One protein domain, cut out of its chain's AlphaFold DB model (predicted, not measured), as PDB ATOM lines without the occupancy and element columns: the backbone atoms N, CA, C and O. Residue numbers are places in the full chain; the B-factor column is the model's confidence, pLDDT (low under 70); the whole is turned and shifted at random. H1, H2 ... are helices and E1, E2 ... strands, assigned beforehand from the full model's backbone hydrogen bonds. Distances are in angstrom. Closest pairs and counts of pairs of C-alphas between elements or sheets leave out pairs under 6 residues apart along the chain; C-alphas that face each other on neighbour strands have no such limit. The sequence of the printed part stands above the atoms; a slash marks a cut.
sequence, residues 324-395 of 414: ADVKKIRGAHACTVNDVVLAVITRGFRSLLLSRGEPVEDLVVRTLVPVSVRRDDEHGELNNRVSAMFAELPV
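What this domain is: This is residues 324 to 395 of the 414 residues of the protein "Diacylglycerol O-acyltransferase" of Deltaproteobacteria bacterium (UniProt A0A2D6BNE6). A long two-stranded hairpin, E1 and E2, has helix H2 packed loosely near its open end, and the shorter H1 crosses the beginning of H2, away from the hairpin. At the hairpin's other end, residues 375 to 382 of its loop stick out. The printed part has 72 residues, with two named helices followed by two named strands, H1 H2 E1 E2; the sheet, E1 - E2, is antiparallel. The class is mixed, helices and strands. The whole is loose, with a radius of gyration of the C-alphas of 15.9 A, and elongated, spanning 50 by 27 by 16 A.

How they stand to each other: H1, residues 324 to 333, touches H2, residues 337 to 355, with residues 337 to 341 of H2 alone. Their closest C-alphas, those of Arg 330 and Val 337, are 6.2 A apart, and their lines are about perpendicular at 87 degrees. In both helices each O i to N i+4 pair is within hydrogen-bond range. E1, residues 365 to 372, and E2, residues 386 to 393, form an antiparallel hairpin with 150 degrees between their directions. N 365 and O 393, 2.9 A apart, and N 371 and O 387, 2.8 A apart, are within hydrogen-bond range. The closest C-alphas of H2 and E2 are those of Thr 346 and Leu 393, at 5.5 A; those of H2 and E1 are Thr 346 and Val 365, at 7.8 A. H1 is apart from E1 and E2.

Where its parts are: H1 begins at C-alpha 324 (-9.401, 14.497, 96.876) and is 14.5 A long. H2 measures 27.3 A and ends at C-alpha 355 (-28.097, 17.041, 73.460). E1 measures 21.9 A and E2 20.6 A, ending at C-alpha 393 (-21.680, 30.023, 83.749).

The domain as a whole: The C-alphas farthest apart, those of Gly 357 and Gly 380, are 50.3 A apart. The printed part has no cut. The link from E1 to E2 is long, 13 residues, and residues 375 to 382 in it stand free. Residues 371 to 388 have pLDDT under 70; the mean of the printed part is 79.9.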
ATOM      1  N   ALA A 324     -10.846  14.458  97.080       96.19
ATOM      2  CA  ALA A 324      -9.401  14.497  96.876       96.19
ATOM      3  C   ALA A 324      -9.057  14.936  95.444       96.19
ATOM      4  O   ALA A 324      -8.201  15.804  95.269       96.19
ATOM      5  N   ASP A 325      -9.780  14.424  94.446       95.56
ATOM      6  CA  ASP A 325      -9.591  14.815  93.046       95.56
ATOM      7  C   ASP A 325      -9.977  16.279  92.828       95.56
ATOM      8  O   ASP A 325      -9.223  17.039  92.222       95.56
ATOM      9  N   VAL A 326     -11.090  16.721  93.421       95.88
ATOM     10  CA  VAL A 326     -11.500  18.133  93.385       95.88
ATOM     11  C   VAL A 326     -10.430  19.038  94.002       95.88
ATOM     12  O   VAL A 326     -10.076  20.067  93.426       95.88
ATOM     13  N   LYS A 327      -9.847  18.651  95.147       94.25
ATOM     14  CA  LYS A 327      -8.745  19.395  95.784       94.25
ATOM     15  C   LYS A 327      -7.471  19.397  94.935       94.25
ATOM     16  O   LYS A 327      -6.762  20.401  94.929       94.25
ATOM     17  N   LYS A 328      -7.187  18.308  94.218       95.31
ATOM     18  CA  LYS A 328      -6.049  18.213  93.295       95.31
ATOM     19  C   LYS A 328      -6.205  19.183  92.121       95.31
ATOM     20  O   LYS A 328      -5.285  19.952  91.859       95.31
ATOM     21  N   ILE A 329      -7.375  19.205  91.476       94.94
ATOM     22  CA  ILE A 329      -7.699  20.144  90.384       94.94
ATOM     23  C   ILE A 329      -7.604  21.584  90.889       94.94
ATOM     24  O   ILE A 329      -6.922  22.415  90.293       94.94
ATOM     25  N   ARG A 330      -8.211  21.860  92.048       93.75
ATOM     26  CA  ARG A 330      -8.132  23.165  92.705       93.75
ATOM     27  C   ARG A 330      -6.683  23.646  92.859       93.75
ATOM     28  O   ARG A 330      -6.387  24.802  92.567       93.75
ATOM     29  N   GLY A 331      -5.791  22.768  93.325       91.94
ATOM     30  CA  GLY A 331      -4.372  23.078  93.511       91.94
ATOM     31  C   GLY A 331      -3.635  23.388  92.206       91.94
ATOM     32  O   GLY A 331      -2.754  24.242  92.206       91.94
ATOM     33  N   ALA A 332      -4.020  22.745  91.101       95.06
ATOM     34  CA  ALA A 332      -3.418  22.964  89.786       95.06
ATOM     35  C   ALA A 332      -3.863  24.281  89.119       95.06
ATOM     36  O   ALA A 332      -3.079  24.884  88.394       95.06
ATOM     37  N   HIS A 333      -5.092  24.746  89.381       91.75
ATOM     38  CA  HIS A 333      -5.696  25.902  88.700       91.75
ATOM     39  C   HIS A 333      -5.862  27.152  89.583       91.75
ATOM     40  O   HIS A 333      -6.535  28.099  89.184       91.75
ATOM     41  N   ALA A 334      -5.258  27.170  90.778       89.19
ATOM     42  CA  ALA A 334      -5.303  28.295  91.721       89.19
ATOM     43  C   ALA A 334      -6.726  28.828  92.015       89.19
ATOM     44  O   ALA A 334      -6.926  30.027  92.200       89.19
ATOM     45  N   CYS A 335      -7.713  27.932  92.087       94.25
ATOM     46  CA  CYS A 335      -9.118  28.267  92.319       94.25
ATOM     47  C   CYS A 335      -9.617  27.756  93.688       94.25
ATOM     48  O   CYS A 335      -8.845  27.300  94.544       94.25
ATOM     49  N   THR A 336     -10.919  27.843  93.940       93.38
ATOM     50  CA  THR A 336     -11.607  27.252  95.094       93.38
ATOM     51  C   THR A 336     -12.261  25.916  94.732       93.38
ATOM     52  O   THR A 336     -12.306  25.515  93.571       93.38
ATOM     53  N   VAL A 337     -12.759  25.192  95.741       93.19
ATOM     54  CA  VAL A 337     -13.553  23.968  95.523       93.19
ATOM     55  C   VAL A 337     -14.836  24.283  94.748       93.19
ATOM     56  O   VAL A 337     -15.182  23.545  93.829       93.19
ATOM     57  N   ASN A 338     -15.505  25.393  95.080       92.69
ATOM     58  CA  ASN A 338     -16.739  25.804  94.414       92.69
ATOM     59  C   ASN A 338     -16.500  26.129  92.937       92.69
ATOM     60  O   ASN A 338     -17.329  25.761  92.117       92.69
ATOM     61  N   ASP A 339     -15.354  26.720  92.585       92.94
ATOM     62  CA  ASP A 339     -15.016  27.002  91.181       92.94
ATOM     63  C   ASP A 339     -14.903  25.715  90.355       92.94
ATOM     64  O   ASP A 339     -15.429  25.641  89.246       92.94
ATOM     65  N   VAL A 340     -14.285  24.664  90.912       95.00
ATOM     66  CA  VAL A 340     -14.206  23.350  90.250       95.00
ATOM     67  C   VAL A 340     -15.604  22.753  90.069       95.00
ATOM     68  O   VAL A 340     -15.926  22.255  88.992       95.00
ATOM     69  N   VAL A 341     -16.453  22.819  91.100       94.12
ATOM     70  CA  VAL A 341     -17.831  22.306  91.037       94.12
ATOM     71  C   VAL A 341     -18.661  23.074  90.003       94.12
ATOM     72  O   VAL A 341     -19.315  22.452  89.168       94.12
ATOM     73  N   LEU A 342     -18.599  24.407  90.003       94.50
ATOM     74  CA  LEU A 342     -19.300  25.249  89.033       94.50
ATOM     75  C   LEU A 342     -18.802  24.996  87.608       94.50
ATOM     76  O   LEU A 342     -19.619  24.924  86.697       94.50
ATOM     77  N   ALA A 343     -17.503  24.775  87.391       94.12
ATOM     78  CA  ALA A 343     -16.974  24.408  86.077       94.12
ATOM     79  C   ALA A 343     -17.538  23.063  85.573       94.12
ATOM     80  O   ALA A 343     -17.923  22.945  84.407       94.12
ATOM     81  N   VAL A 344     -17.652  22.060  86.453       94.00
ATOM     82  CA  VAL A 344     -18.282  20.770  86.119       94.00
ATOM     83  C   VAL A 344     -19.766  20.952  85.783       94.00
ATOM     84  O   VAL A 344     -20.232  20.404  84.783       94.00
ATOM     85  N   ILE A 345     -20.497  21.755  86.563       94.62
ATOM     86  CA  ILE A 345     -21.912  22.076  86.312       94.62
ATOM     87  C   ILE A 345     -22.080  22.814  84.976       94.62
ATOM     88  O   ILE A 345     -22.941  22.432  84.186       94.62
ATOM     89  N   THR A 346     -21.225  23.798  84.670       95.25
ATOM     90  CA  THR A 346     -21.204  24.511  83.379       95.25
ATOM     91  C   THR A 346     -21.077  23.532  82.214       95.25
ATOM     92  O   THR A 346     -21.850  23.589  81.258       95.25
ATOM     93  N   ARG A 347     -20.154  22.565  82.303       93.81
ATOM     94  CA  ARG A 347     -20.007  21.522  81.277       93.81
ATOM     95  C   ARG A 347     -21.235  20.610  81.190       93.81
ATOM     96  O   ARG A 347     -21.600  20.188  80.089       93.81
ATOM     97  N   GLY A 348     -21.871  20.316  82.322       93.88
ATOM     98  CA  GLY A 348     -23.134  19.582  82.387       93.88
ATOM     99  C   GLY A 348     -24.256  20.298  81.633       93.88
ATOM    100  O   GLY A 348     -24.881  19.692  80.765       93.88
ATOM    101  N   PHE A 349     -24.450  21.598  81.886       94.12
ATOM    102  CA  PHE A 349     -25.416  22.416  81.150       94.12
ATOM    103  C   PHE A 349     -25.104  22.469  79.656       94.12
ATOM    104  O   PHE A 349     -25.997  22.198  78.859       94.12
ATOM    105  N   ARG A 350     -23.844  22.718  79.263       93.81
ATOM    106  CA  ARG A 350     -23.436  22.690  77.845       93.81
ATOM    107  C   ARG A 350     -23.819  21.367  77.181       93.81
ATOM    108  O   ARG A 350     -24.426  21.363  76.117       93.81
ATOM    109  N   SER A 351     -23.483  20.244  77.816       93.69
ATOM    110  CA  SER A 351     -23.755  18.907  77.269       93.69
ATOM    111  C   SER A 351     -25.257  18.636  77.144       93.69
ATOM    112  O   SER A 351     -25.696  18.070  76.147       93.69
ATOM    113  N   LEU A 352     -26.046  19.069  78.132       93.69
ATOM    114  CA  LEU A 352     -27.502  18.940  78.116       93.69
ATOM    115  C   LEU A 352     -28.131  19.754  76.979       93.69
ATOM    116  O   LEU A 352     -28.939  19.213  76.230       93.69
ATOM    117  N   LEU A 353     -27.747  21.020  76.835       93.44
ATOM    118  CA  LEU A 353     -28.281  21.916  75.809       93.44
ATOM    119  C   LEU A 353     -27.949  21.413  74.400       93.44
ATOM    120  O   LEU A 353     -28.849  21.241  73.582       93.44
ATOM    121  N   LEU A 354     -26.691  21.025  74.163       93.56
ATOM    122  CA  LEU A 354     -26.282  20.402  72.901       93.56
ATOM    123  C   LEU A 354     -27.057  19.108  72.616       93.56
ATOM    124  O   LEU A 354     -27.482  18.883  71.487       93.56
ATOM    125  N   SER A 355     -27.300  18.269  73.633       95.19
ATOM    126  CA  SER A 355     -28.097  17.041  73.460       95.19
ATOM    127  C   SER A 355     -29.564  17.305  73.101       95.19
ATOM    128  O   SER A 355     -30.227  16.422  72.562       95.19
ATOM    129  N   ARG A 356     -30.067  18.513  73.380       93.56
ATOM    130  CA  ARG A 356     -31.410  18.987  73.011       93.56
ATOM    131  C   ARG A 356     -31.432  19.729  71.672       93.56
ATOM    132  O   ARG A 356     -32.499  20.160  71.250       93.56
ATOM    133  N   GLY A 357     -30.285  19.870  71.006       92.50
ATOM    134  CA  GLY A 357     -30.154  20.653  69.777       92.50
ATOM    135  C   GLY A 357     -30.226  22.166  70.002       92.50
ATOM    136  O   GLY A 357     -30.453  22.902  69.046       92.50
ATOM    137  N   GLU A 358     -30.052  22.637  71.241       91.94
ATOM    138  CA  GLU A 358     -30.007  24.068  71.543       91.94
ATOM    139  C   GLU A 358     -28.609  24.630  71.245       91.94
ATOM    140  O   GLU A 358     -27.611  24.029  71.665       91.94
ATOM    141  N   PRO A 359     -28.515  25.781  70.551       89.75
ATOM    142  CA  PRO A 359     -27.243  26.456  70.345       89.75
ATOM    143  C   PRO A 359     -26.685  26.925  71.688       89.75
ATOM    144  O   PRO A 359     -27.417  27.382  72.571       89.75
ATOM    145  N   VAL A 360     -25.371  26.801  71.849       90.81
ATOM    146  CA  VAL A 360     -24.668  27.202  73.079       90.81
ATOM    147  C   VAL A 360     -23.665  28.318  72.826       90.81
ATOM    148  O   VAL A 360     -23.110  28.859  73.776       90.81
ATOM    149  N   GLU A 361     -23.421  28.670  71.569       87.56
ATOM    150  CA  GLU A 361     -22.545  29.761  71.161       87.56
ATOM    151  C   GLU A 361     -23.003  31.064  71.834       87.56
ATOM    152  O   GLU A 361     -24.188  31.392  71.837       87.56
ATOM    153  N   ASP A 362     -22.070  31.767  72.481       83.31
ATOM    154  CA  ASP A 362     -22.316  32.997  73.254       83.31
ATOM    155  C   ASP A 362     -23.330  32.881  74.418       83.31
ATOM    156  O   ASP A 362     -23.676  33.880  75.057       83.31
ATOM    157  N   LEU A 363     -23.771  31.664  74.765       87.38
ATOM    158  CA  LEU A 363     -24.717  31.424  75.850       87.38
ATOM    159  C   LEU A 363     -24.016  31.416  77.216       87.38
ATOM    160  O   LEU A 363     -23.023  30.718  77.456       87.38
ATOM    161  N   VAL A 364     -24.610  32.159  78.151       89.69
ATOM    162  CA  VAL A 364     -24.246  32.187  79.567       89.69
ATOM    163  C   VAL A 364     -25.459  31.778  80.392       89.69
ATOM    164  O   VAL A 364     -26.507  32.423  80.344       89.69
ATOM    165  N   VAL A 365     -25.307  30.727  81.195       90.12
ATOM    166  CA  VAL A 365     -26.328  30.309  82.158       90.12
ATOM    167  C   VAL A 365     -26.107  31.080  83.454       90.12
ATOM    168  O   VAL A 365     -25.089  30.923  84.125       90.12
ATOM    169  N   ARG A 366     -27.060  31.938  83.821       88.00
ATOM    170  CA  ARG A 366     -27.034  32.656  85.101       88.00
ATOM    171  C   ARG A 366     -27.524  31.743  86.214       88.00
ATOM    172  O   ARG A 366     -28.630  31.218  86.143       88.00
ATOM    173  N   THR A 367     -26.714  31.558  87.246       88.00
ATOM    174  CA  THR A 367     -26.987  30.630  88.346       88.00
ATOM    175  C   THR A 367     -26.967  31.365  89.675       88.00
ATOM    176  O   THR A 367     -25.985  32.017  90.020       88.00
ATOM    177  N   LEU A 368     -28.054  31.250  90.437       85.81
ATOM    178  CA  LEU A 368     -28.111  31.718  91.816       85.81
ATOM    179  C   LEU A 368     -27.304  30.761  92.704       85.81
ATOM    180  O   LEU A 368     -27.636  29.583  92.809       85.81
ATOM    181  N   VAL A 369     -26.261  31.270  93.351       84.56
ATOM    182  CA  VAL A 369     -25.398  30.522  94.266       84.56
ATOM    183  C   VAL A 369     -25.494  31.159  95.657       84.56
ATOM    184  O   VAL A 369     -25.033  32.287  95.853       84.56
ATOM    185  N   PRO A 370     -26.098  30.466  96.637       74.81
ATOM    186  CA  PRO A 370     -26.068  30.885  98.032       74.81
ATOM    187  C   PRO A 370     -24.625  30.912  98.552       74.81
ATOM    188  O   PRO A 370     -23.905  29.920  98.432       74.81
ATOM    189  N   VAL A 371     -24.196  32.022  99.155       69.75
ATOM    190  CA  VAL A 371     -22.888  32.139  99.812       69.75
ATOM    191  C   VAL A 371     -23.061  32.456 101.295       69.75
ATOM    192  O   VAL A 371     -23.867  33.301 101.690       69.75
ATOM    193  N   SER A 372     -22.296  31.756 102.134       58.81
ATOM    194  CA  SER A 372     -22.268  32.008 103.575       58.81
ATOM    195  C   SER A 372     -21.384  33.221 103.846       58.81
ATOM    196  O   SER A 372     -20.177  33.177 103.606       58.81
ATOM    197  N   VAL A 373     -21.972  34.313 104.336       49.06
ATOM    198  CA  VAL A 373     -21.212  35.496 104.760       49.06
ATOM    199  C   VAL A 373     -20.904  35.350 106.248       49.06
ATOM    200  O   VAL A 373     -21.588  35.922 107.091       49.06
ATOM    201  N   ARG A 374     -19.897  34.539 106.584       44.12
ATOM    202  CA  ARG A 374     -19.336  34.509 107.946       44.12
ATOM    203  C   ARG A 374     -18.342  35.657 108.088       44.12
ATOM    204  O   ARG A 374     -17.490  35.832 107.218       44.12
ATOM    205  N   ARG A 375     -18.446  36.441 109.162       41.50
ATOM    206  CA  ARG A 375     -17.362  37.334 109.585       41.50
ATOM    207  C   ARG A 375     -16.444  36.562 110.536       41.50
ATOM    208  O   ARG A 375     -16.920  35.732 111.306       41.50
ATOM    209  N   ASP A 376     -15.137  36.813 110.457       42.91
ATOM    210  CA  ASP A 376     -14.112  36.090 111.230       42.91
ATOM    211  C   ASP A 376     -14.232  36.282 112.764       42.91
ATOM    212  O   ASP A 376     -13.528  35.613 113.516       42.91
ATOM    213  N   ASP A 377     -15.106  37.176 113.241       43.59
ATOM    214  CA  ASP A 377     -15.323  37.529 114.650       43.59
ATOM    215  C   ASP A 377     -16.558  36.879 115.311       43.59
ATOM    216  O   ASP A 377     -16.720  36.989 116.525       43.59
ATOM    217  N   GLU A 378     -17.395  36.144 114.571       41.81
ATOM    218  CA  GLU A 378     -18.601  35.482 115.099       41.81
ATOM    219  C   GLU A 378     -18.372  33.963 115.254       41.81
ATOM    220  O   GLU A 378     -18.845  33.134 114.474       41.81
ATOM    221  N   HIS A 379     -17.604  33.564 116.272       36.56
ATOM    222  CA  HIS A 379     -17.521  32.166 116.708       36.56
ATOM    223  C   HIS A 379     -18.634  31.865 117.721       36.56
ATOM    224  O   HIS A 379     -18.510  32.219 118.890       36.56
ATOM    225  N   GLY A 380     -19.704  31.191 117.284       38.59
ATOM    226  CA  GLY A 380     -20.696  30.587 118.189       38.59
ATOM    227  C   GLY A 380     -22.167  30.885 117.896       38.59
ATOM    228  O   GLY A 380     -23.024  30.243 118.493       38.59
ATOM    229  N   GLU A 381     -22.485  31.786 116.964       32.72
ATOM    230  CA  GLU A 381     -23.874  32.057 116.573       32.72
ATOM    231  C   GLU A 381     -24.210  31.365 115.243       32.72
ATOM    232  O   GLU A 381     -23.592  31.622 114.209       32.72
ATOM    233  N   LEU A 382     -25.212  30.479 115.262       34.06
ATOM    234  CA  LEU A 382     -25.805  29.830 114.086       34.06
ATOM    235  C   LEU A 382     -26.642  30.839 113.274       34.06
ATOM    236  O   LEU A 382     -27.834  30.655 113.061       34.06
ATOM    237  N   ASN A 383     -26.035  31.938 112.828       32.34
ATOM    238  CA  ASN A 383     -26.701  32.922 111.984       32.34
ATOM    239  C   ASN A 383     -26.441  32.589 110.512       32.34
ATOM    240  O   ASN A 383     -25.423  32.970 109.928       32.34
ATOM    241  N   ASN A 384     -27.372  31.864 109.886       34.44
ATOM    242  CA  ASN A 384     -27.325  31.567 108.455       34.44
ATOM    243  C   ASN A 384     -27.737  32.806 107.639       34.44
ATOM    244  O   ASN A 384     -28.818  32.876 107.058       34.44
ATOM    245  N   ARG A 385     -26.876  33.831 107.606       40.22
ATOM    246  CA  ARG A 385     -27.019  34.964 106.682       40.22
ATOM    247  C   ARG A 385     -26.609  34.505 105.283       40.22
ATOM    248  O   ARG A 385     -25.461  34.659 104.867       40.22
ATOM    249  N   VAL A 386     -27.559  33.900 104.578       46.38
ATOM    250  CA  VAL A 386     -27.413  33.515 103.175       46.38
ATOM    251  C   VAL A 386     -27.492  34.779 102.321       46.38
ATOM    252  O   VAL A 386     -28.556  35.376 102.180       46.38
ATOM    253  N   SER A 387     -26.366  35.212 101.755       56.12
ATOM    254  CA  SER A 387     -26.382  36.192 100.666       56.12
ATOM    255  C   SER A 387     -26.417  35.426  99.348       56.12
ATOM    256  O   SER A 387     -25.748  34.404  99.209       56.12
ATOM    257  N   ALA A 388     -27.226  35.871  98.391       63.12
ATOM    258  CA  ALA A 388     -27.339  35.202  97.104       63.12
ATOM    259  C   ALA A 388     -26.468  35.923  96.067       63.12
ATOM    260  O   ALA A 388     -26.640  37.118  95.826       63.12
ATOM    261  N   MET A 389     -25.523  35.200  95.462       79.69
ATOM    262  CA  MET A 389     -24.681  35.695  94.374       79.69
ATOM    263  C   MET A 389     -25.154  35.086  93.055       79.69
ATOM    264  O   MET A 389     -25.445  33.896  92.996       79.69
ATOM    265  N   PHE A 390     -25.204  35.871  91.982       83.12
ATOM    266  CA  PHE A 390     -25.429  35.332  90.641       83.12
ATOM    267  C   PHE A 390     -24.082  35.044  89.977       83.12
ATOM    268  O   PHE A 390     -23.327  35.966  89.678       83.12
ATOM    269  N   ALA A 391     -23.788  33.764  89.765       88.44
ATOM    270  CA  ALA A 391     -22.657  33.314  88.968       88.44
ATOM    271  C   ALA A 391     -23.064  33.228  87.491       88.44
ATOM    272  O   ALA A 391     -24.154  32.760  87.158       88.44
ATOM    273  N   GLU A 392     -22.183  33.673  86.602       91.19
ATOM    274  CA  GLU A 392     -22.349  33.543  85.155       91.19
ATOM    275  C   GLU A 392     -21.560  32.316  84.682       91.19
ATOM    276  O   GLU A 392     -20.337  32.285  84.787       91.19
ATOM    277  N   LEU A 393     -22.264  31.282  84.213       93.25
ATOM    278  CA  LEU A 393     -21.680  30.023  83.749       93.25
ATOM    279  C   LEU A 393     -21.559  30.044  82.217       93.25
ATOM    280  O   LEU A 393     -22.579  29.929  81.529       93.25
ATOM    281  N   PRO A 394     -20.348  30.201  81.655       92.50
ATOM    282  CA  PRO A 394     -20.161  30.390  80.221       92.50
ATOM    283  C   PRO A 394     -20.215  29.047  79.482       92.50
ATOM    284  O   PRO A 394     -19.191  28.446  79.158       92.50
ATOM    285  N   VAL A 395     -21.424  28.554  79.216       92.88
ATOM    286  CA  VAL A 395     -21.630  27.262  78.543       92.88
ATOM    287  C   VAL A 395     -21.184  27.279  77.081       92.88
ATOM    288  O   VAL A 395     -20.949  26.207  76.530       92.88
TER     289      VAL A 395